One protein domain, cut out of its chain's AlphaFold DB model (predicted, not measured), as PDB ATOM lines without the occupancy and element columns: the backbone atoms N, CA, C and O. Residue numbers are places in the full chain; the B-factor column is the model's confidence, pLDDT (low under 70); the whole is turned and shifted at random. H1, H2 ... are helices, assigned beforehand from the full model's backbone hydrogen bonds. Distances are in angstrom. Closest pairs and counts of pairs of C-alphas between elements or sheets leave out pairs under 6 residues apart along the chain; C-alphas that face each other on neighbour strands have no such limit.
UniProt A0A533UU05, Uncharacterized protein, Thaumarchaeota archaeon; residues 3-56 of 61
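What this domain is: This is residues 3 to 56 of the 61 residues of an uncharacterized protein of Thaumarchaeota archaeon (UniProt A0A533UU05). Three helices make an open bracket: H3, the longest, is the upright, and H1 and H2 are set about perpendicular to it near its two ends, H2 at residues 45 to 48 of H3 and H1 at residues 51 to 56 of H3. The link of residues 11 to 20 passes from H1 to H2 on one side, and the long loop of residues 29 to 44 bulges out on the other. The printed part has 54 residues, with three named helices in the order H1, H2, H3 and no named strand; the class is all helix. The whole is compact, with a radius of gyration of the C-alphas of 10.5 A, and spans 25 by 22 by 16 A.

Where its parts are: H1 is residues 3 to 10, beginning at C-alpha 3 at (121.500, 85.170, 122.920). H2 is residues 21 to 28, beginning at C-alpha 21 at (106.081, 75.896, 108.603). H3 is residues 45 to 56, 16.4 A from first to last C-alpha, and ends at C-alpha 56 at (114.070, 90.420, 123.988).

How they stand to each other: H1 touches H3, which meets it with residues 51 to 56 alone; the closest C-alphas are those of Leu 5 and Arg 52, 5.9 A apart. Their lines are about perpendicular, at 85 degrees. H1 and H2 are apart. H2 touches H3, which meets it with residues 45 to 48 alone; the closest C-alphas are those of Leu 23 and Leu 47, 6.0 A apart. Their lines are about perpendicular, at 78 degrees. In H1, H2 and H3 every O i to N i+4 pair is within hydrogen-bond range.

The domain as a whole: The C-alphas farthest apart are those of Lys 19 and Glu 34, at 30.1 A. The link from H1 to H2 is short, with 10 residues; that from H2 to H3 is long, with 16. Within it residues 32 to 33 pair with residues 36 to 37, antiparallel. The printed part has no cut. Its mean pLDDT is 89.1, and no printed residue is under 70.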
ATOM      1  N   SER A   3     121.219  85.800 121.619       77.50
ATOM      2  CA  SER A   3     121.500  85.170 122.920       77.50
ATOM      3  C   SER A   3     120.261  84.581 123.605       77.50
ATOM      4  O   SER A   3     120.278  83.418 123.999       77.50
ATOM      5  N   ASN A   4     119.156  85.332 123.659       83.25
ATOM      6  CA  ASN A   4     117.910  84.856 124.272       83.25
ATOM      7  C   ASN A   4     117.273  83.720 123.466       83.25
ATOM      8  O   ASN A   4     116.829  82.736 124.043       83.25
ATOM      9  N   LEU A   5     117.260  83.823 122.131       85.25
ATOM     10  CA  LEU A   5     116.718  82.760 121.283       85.25
ATOM     11  C   LEU A   5     117.509  81.460 121.469       85.25
ATOM     12  O   LEU A   5     116.914  80.399 121.626       85.25
ATOM     13  N   HIS A   6     118.838  81.552 121.509       86.31
ATOM     14  CA  HIS A   6     119.709  80.407 121.745       86.31
ATOM     15  C   HIS A   6     119.433  79.750 123.108       86.31
ATOM     16  O   HIS A   6     119.294  78.530 123.183       86.31
ATOM     17  N   ALA A   7     119.264  80.546 124.170       86.25
ATOM     18  CA  ALA A   7     118.937  80.044 125.504       86.25
ATOM     19  C   ALA A   7     117.578  79.321 125.553       86.25
ATOM     20  O   ALA A   7     117.481  78.235 126.120       86.25
ATOM     21  N   VAL A   8     116.538  79.884 124.928       87.94
ATOM     22  CA  VAL A   8     115.191  79.285 124.895       87.94
ATOM     23  C   VAL A   8     115.190  77.954 124.145       87.94
ATOM     24  O   VAL A   8     114.547  77.001 124.585       87.94
ATOM     25  N   VAL A   9     115.923  77.874 123.032       86.94
ATOM     26  CA  VAL A   9     116.049  76.636 122.255       86.94
ATOM     27  C   VAL A   9     116.812  75.575 123.051       86.94
ATOM     28  O   VAL A   9     116.331  74.449 123.161       86.94
ATOM     29  N   LEU A  10     117.948  75.927 123.668       86.88
ATOM     30  CA  LEU A  10     118.731  74.996 124.495       86.88
ATOM     31  C   LEU A  10     117.944  74.458 125.694       86.88
ATOM     32  O   LEU A  10     118.021  73.270 125.993       86.88
ATOM     33  N   LYS A  11     117.175  75.318 126.369       88.81
ATOM     34  CA  LYS A  11     116.352  74.939 127.528       88.81
ATOM     35  C   LYS A  11     115.029  74.259 127.144       88.81
ATOM     36  O   LYS A  11     114.259  73.912 128.032       88.81
ATOM     37  N   GLN A  12     114.759  74.065 125.848       88.44
ATOM     38  CA  GLN A  12     113.515  73.482 125.322       88.44
ATOM     39  C   GLN A  12     112.242  74.233 125.755       88.44
ATOM     40  O   GLN A  12     111.180  73.644 125.938       88.44
ATOM     41  N   TYR A  13     112.326  75.558 125.893       89.19
ATOM     42  CA  TYR A  13     111.196  76.410 126.289       89.19
ATOM     43  C   TYR A  13     110.355  76.908 125.106       89.19
ATOM     44  O   TYR A  13     109.376  77.626 125.299       89.19
ATOM     45  N   LEU A  14     110.726  76.538 123.878       88.69
ATOM     46  CA  LEU A  14     110.017  76.927 122.664       88.69
ATOM     47  C   LEU A  14     109.180  75.763 122.133       88.69
ATOM     48  O   LEU A  14     109.722  74.766 121.663       88.69
ATOM     49  N   ALA A  15     107.860  75.932 122.139       91.94
ATOM     50  CA  ALA A  15     106.932  75.074 121.415       91.94
ATOM     51  C   ALA A  15     106.340  75.855 120.235       91.94
ATOM     52  O   ALA A  15     105.870  76.980 120.401       91.94
ATOM     53  N   ILE A  16     106.367  75.259 119.043       92.12
ATOM     54  CA  ILE A  16     105.839  75.860 117.816       92.12
ATOM     55  C   ILE A  16     104.822  74.896 117.220       92.12
ATOM     56  O   ILE A  16     105.131  73.731 116.983       92.12
ATOM     57  N   ASP A  17     103.611  75.392 116.977       95.69
ATOM     58  CA  ASP A  17     102.576  74.646 116.263       95.69
ATOM     59  C   ASP A  17     103.067  74.320 114.832       95.69
ATOM     60  O   ASP A  17     103.509  75.238 114.129       95.69
ATOM     61  N   PRO A  18     102.990  73.052 114.376       94.25
ATOM     62  CA  PRO A  18     103.450  72.636 113.049       94.25
ATOM     63  C   PRO A  18     102.864  73.430 111.877       94.25
ATOM     64  O   PRO A  18     103.477  73.468 110.813       94.25
ATOM     65  N   LYS A  19     101.714  74.099 112.049       96.25
ATOM     66  CA  LYS A  19     101.140  74.967 111.007       96.25
ATOM     67  C   LYS A  19     102.042  76.149 110.630       96.25
ATOM     68  O   LYS A  19     101.881  76.718 109.553       96.25
ATOM     69  N   TYR A  20     102.978  76.541 111.498       95.19
ATOM     70  CA  TYR A  20     103.916  77.640 111.258       95.19
ATOM     71  C   TYR A  20     105.179  77.171 110.522       95.19
ATOM     72  O   TYR A  20     106.301  77.421 110.966       95.19
ATOM     73  N   ASP A  21     104.996  76.518 109.373       95.75
ATOM     74  CA  ASP A  21     106.081  75.896 108.603       95.75
ATOM     75  C   ASP A  21     107.211  76.883 108.275       95.75
ATOM     76  O   ASP A  21     108.367  76.605 108.564       95.75
ATOM     77  N   LYS A  22     106.892  78.105 107.825       94.56
ATOM     78  CA  LYS A  22     107.907  79.131 107.509       94.56
ATOM     79  C   LYS A  22     108.797  79.500 108.700       94.56
ATOM     80  O   LYS A  22     109.999  79.691 108.530       94.56
ATOM     81  N   LEU A  23     108.227  79.582 109.906       93.75
ATOM     82  CA  LEU A  23     109.001  79.856 111.120       93.75
ATOM     83  C   LEU A  23     109.908  78.665 111.453       93.75
ATOM     84  O   LEU A  23     111.081  78.853 111.770       93.75
ATOM     85  N   ILE A  24     109.398  77.443 111.310       94.56
ATOM     86  CA  ILE A  24     110.179  76.215 111.495       94.56
ATOM     87  C   ILE A  24     111.318  76.145 110.465       94.56
ATOM     88  O   ILE A  24     112.457  75.855 110.832       94.56
ATOM     89  N   THR A  25     111.060  76.468 109.195       95.06
ATOM     90  CA  THR A  25     112.085  76.566 108.147       95.06
ATOM     91  C   THR A  25     113.133  77.619 108.493       95.06
ATOM     92  O   THR A  25     114.325  77.361 108.323       95.06
ATOM     93  N   SER A  26     112.722  78.773 109.026       94.25
ATOM     94  CA  SER A  26     113.658  79.826 109.439       94.25
ATOM     95  C   SER A  26     114.601  79.371 110.548       94.25
ATOM     96  O   SER A  26     115.792  79.648 110.488       94.25
ATOM     97  N   LEU A  27     114.103  78.584 111.507       91.12
ATOM     98  CA  LEU A  27     114.916  78.002 112.575       91.12
ATOM     99  C   LEU A  27     115.857  76.916 112.053       91.12
ATOM    100  O   LEU A  27     117.013  76.863 112.458       91.12
ATOM    101  N   ARG A  28     115.392  76.063 111.133       92.38
ATOM    102  CA  ARG A  28     116.207  74.986 110.540       92.38
ATOM    103  C   ARG A  28     117.325  75.502 109.638       92.38
ATOM    104  O   ARG A  28     118.349  74.845 109.510       92.38
ATOM    105  N   THR A  29     117.108  76.650 109.003       93.00
ATOM    106  CA  THR A  29     118.082  77.307 108.116       93.00
ATOM    107  C   THR A  29     118.807  78.462 108.801       93.00
ATOM    108  O   THR A  29     119.540  79.194 108.142       93.00
ATOM    109  N   ALA A  30     118.606  78.642 110.111       90.12
ATOM    110  CA  ALA A  30     119.209  79.726 110.865       90.12
ATOM    111  C   ALA A  30     120.733  79.614 110.814       90.12
ATOM    112  O   ALA A  30     121.330  78.720 111.415       90.12
ATOM    113  N   TYR A  31     121.358  80.556 110.116       88.75
ATOM    114  CA  TYR A  31     122.802  80.696 110.087       88.75
ATOM    115  C   TYR A  31     123.201  81.894 110.933       88.75
ATOM    116  O   TYR A  31     122.669  82.999 110.778       88.75
ATOM    117  N   THR A  32     124.146  81.686 111.842       83.56
ATOM    118  CA  THR A  32     124.641  82.747 112.709       83.56
ATOM    119  C   THR A  32     126.157  82.789 112.707       83.56
ATOM    120  O   THR A  32     126.813  81.755 112.781       83.56
ATOM    121  N   ASN A  33     126.699  84.004 112.634       82.19
ATOM    122  CA  ASN A  33     128.106  84.274 112.889       82.19
ATOM    123  C   ASN A  33     128.180  85.070 114.195       82.19
ATOM    124  O   ASN A  33     127.583  86.144 114.281       82.19
ATOM    125  N   GLU A  34     128.814  84.513 115.228       80.38
ATOM    126  CA  GLU A  34     128.949  85.148 116.551       80.38
ATOM    127  C   GLU A  34     127.621  85.668 117.155       80.38
ATOM    128  O   GLU A  34     127.542  86.771 117.692       80.38
ATOM    129  N   LEU A  35     126.531  84.892 117.058       77.56
ATOM    130  CA  LEU A  35     125.186  85.278 117.538       77.56
ATOM    131  C   LEU A  35     124.570  86.493 116.809       77.56
ATOM    132  O   LEU A  35     123.553  87.048 117.257       77.56
ATOM    133  N   SER A  36     125.143  86.892 115.673       81.06
ATOM    134  CA  SER A  36     124.523  87.771 114.685       81.06
ATOM    135  C   SER A  36     123.805  86.937 113.624       81.06
ATOM    136  O   SER A  36     124.324  85.911 113.179       81.06
ATOM    137  N   LEU A  37     122.588  87.335 113.242       81.88
ATOM    138  CA  LEU A  37     121.780  86.581 112.282       81.88
ATOM    139  C   LEU A  37     122.275  86.849 110.855       81.88
ATOM    140  O   LEU A  37     122.204  87.986 110.388       81.88
ATOM    141  N   GLY A  38     122.720  85.806 110.154       85.25
ATOM    142  CA  GLY A  38     123.072  85.874 108.738       85.25
ATOM    143  C   GLY A  38     121.814  85.901 107.875       85.25
ATOM    144  O   GLY A  38     121.309  84.846 107.484       85.25
ATOM    145  N   LYS A  39     121.292  87.103 107.599       84.56
ATOM    146  CA  LYS A  39     120.014  87.299 106.885       84.56
ATOM    147  C   LYS A  39     120.016  86.740 105.461       84.56
ATOM    148  O   LYS A  39     118.975  86.268 105.024       84.56
ATOM    149  N   ASP A  40     121.170  86.735 104.800       86.56
ATOM    150  CA  ASP A  40     121.314  86.267 103.414       86.56
ATOM    151  C   ASP A  40     121.315  84.737 103.287       86.56
ATOM    152  O   ASP A  40     121.044  84.197 102.220       86.56
ATOM    153  N   GLN A  41     121.623  84.029 104.377       86.69
ATOM    154  CA  GLN A  41     121.708  82.565 104.407       86.69
ATOM    155  C   GLN A  41     120.513  81.921 105.119       86.69
ATOM    156  O   GLN A  41     120.229  80.742 104.920       86.69
ATOM    157  N   THR A  42     119.796  82.693 105.937       89.69
ATOM    158  CA  THR A  42     118.628  82.216 106.678       89.69
ATOM    159  C   THR A  42     117.355  82.438 105.867       89.69
ATOM    160  O   THR A  42     117.016  83.572 105.530       89.69
ATOM    161  N   SER A  43     116.602  81.371 105.601       92.44
ATOM    162  CA  SER A  43     115.297  81.490 104.939       92.44
ATOM    163  C   SER A  43     114.275  82.122 105.882       92.44
ATOM    164  O   SER A  43     114.252  81.796 107.064       92.44
ATOM    165  N   TYR A  44     113.410  83.007 105.377       93.75
ATOM    166  CA  TYR A  44     112.408  83.718 106.194       93.75
ATOM    167  C   TYR A  44     113.022  84.393 107.438       93.75
ATOM    168  O   TYR A  44     112.515  84.285 108.560       93.75
ATOM    169  N   SER A  45     114.174  85.045 107.247       91.56
ATOM    170  CA  SER A  45     114.941  85.676 108.326       91.56
ATOM    171  C   SER A  45     114.165  86.774 109.060       91.56
ATOM    172  O   SER A  45     114.452  87.040 110.224       91.56
ATOM    173  N   ASP A  46     113.151  87.359 108.426       92.25
ATOM    174  CA  ASP A  46     112.192  88.299 109.005       92.25
ATOM    175  C   ASP A  46     111.368  87.680 110.144       92.25
ATOM    176  O   ASP A  46     111.247  88.284 111.212       92.25
ATOM    177  N   LEU A  47     110.867  86.454 109.966       93.56
ATOM    178  CA  LEU A  47     110.112  85.736 110.999       93.56
ATOM    179  C   LEU A  47     110.994  85.390 112.200       93.56
ATOM    180  O   LEU A  47     110.575  85.529 113.353       93.56
ATOM    181  N   LEU A  48     112.234  84.979 111.934       90.69
ATOM    182  CA  LEU A  48     113.204  84.688 112.983       90.69
ATOM    183  C   LEU A  48     113.619  85.958 113.740       90.69
ATOM    184  O   LEU A  48     113.786  85.924 114.961       90.69
ATOM    185  N   ASP A  49     113.744  87.092 113.045       90.12
ATOM    186  CA  ASP A  49     114.046  88.391 113.655       90.12
ATOM    187  C   ASP A  49     112.871  88.888 114.518       90.12
ATOM    188  O   ASP A  49     113.083  89.394 115.622       90.12
ATOM    189  N   ALA A  50     111.629  88.664 114.075       91.69
ATOM    190  CA  ALA A  50     110.427  88.949 114.857       91.69
ATOM    191  C   ALA A  50     110.364  88.102 116.138       91.69
ATOM    192  O   ALA A  50     110.140  88.644 117.224       91.69
ATOM    193  N   LEU A  51     110.641  86.795 116.047       90.62
ATOM    194  CA  LEU A  51     110.734  85.918 117.217       90.62
ATOM    195  C   LEU A  51     111.848  86.379 118.171       90.62
ATOM    196  O   LEU A  51     111.632  86.492 119.377       90.62
ATOM    197  N   ARG A  52     113.028  86.714 117.640       88.62
ATOM    198  CA  ARG A  52     114.148  87.256 118.422       88.62
ATOM    199  C   ARG A  52     113.754  88.541 119.157       88.62
ATOM    200  O   ARG A  52     114.172  88.737 120.296       88.62
ATOM    201  N   LEU A  53     112.979  89.418 118.519       90.00
ATOM    202  CA  LEU A  53     112.496  90.651 119.133       90.00
ATOM    203  C   LEU A  53     111.477  90.370 120.243       90.00
ATOM    204  O   LEU A  53     111.594  90.959 121.315       90.00
ATOM    205  N   ALA A  54     110.545  89.437 120.028       89.81
ATOM    206  CA  ALA A  54     109.587  89.011 121.049       89.81
ATOM    207  C   ALA A  54     110.294  88.446 122.296       89.81
ATOM    208  O   ALA A  54     109.918  88.750 123.426       89.81
ATOM    209  N   LEU A  55     111.384  87.701 122.097       87.94
ATOM    210  CA  LEU A  55     112.189  87.131 123.181       87.94
ATOM    211  C   LEU A  55     113.112  88.142 123.879       87.94
ATOM    212  O   LEU A  55     113.704  87.816 124.907       87.94
ATOM    213  N   LYS A  56     113.242  89.372 123.366       85.56
ATOM    214  CA  LYS A  56     114.070  90.420 123.988       85.56
ATOM    215  C   LYS A  56     113.502  90.891 125.332       85.56
ATOM    216  O   LYS A  56     114.265  91.339 126.177       85.56
TER     217      LYS A  56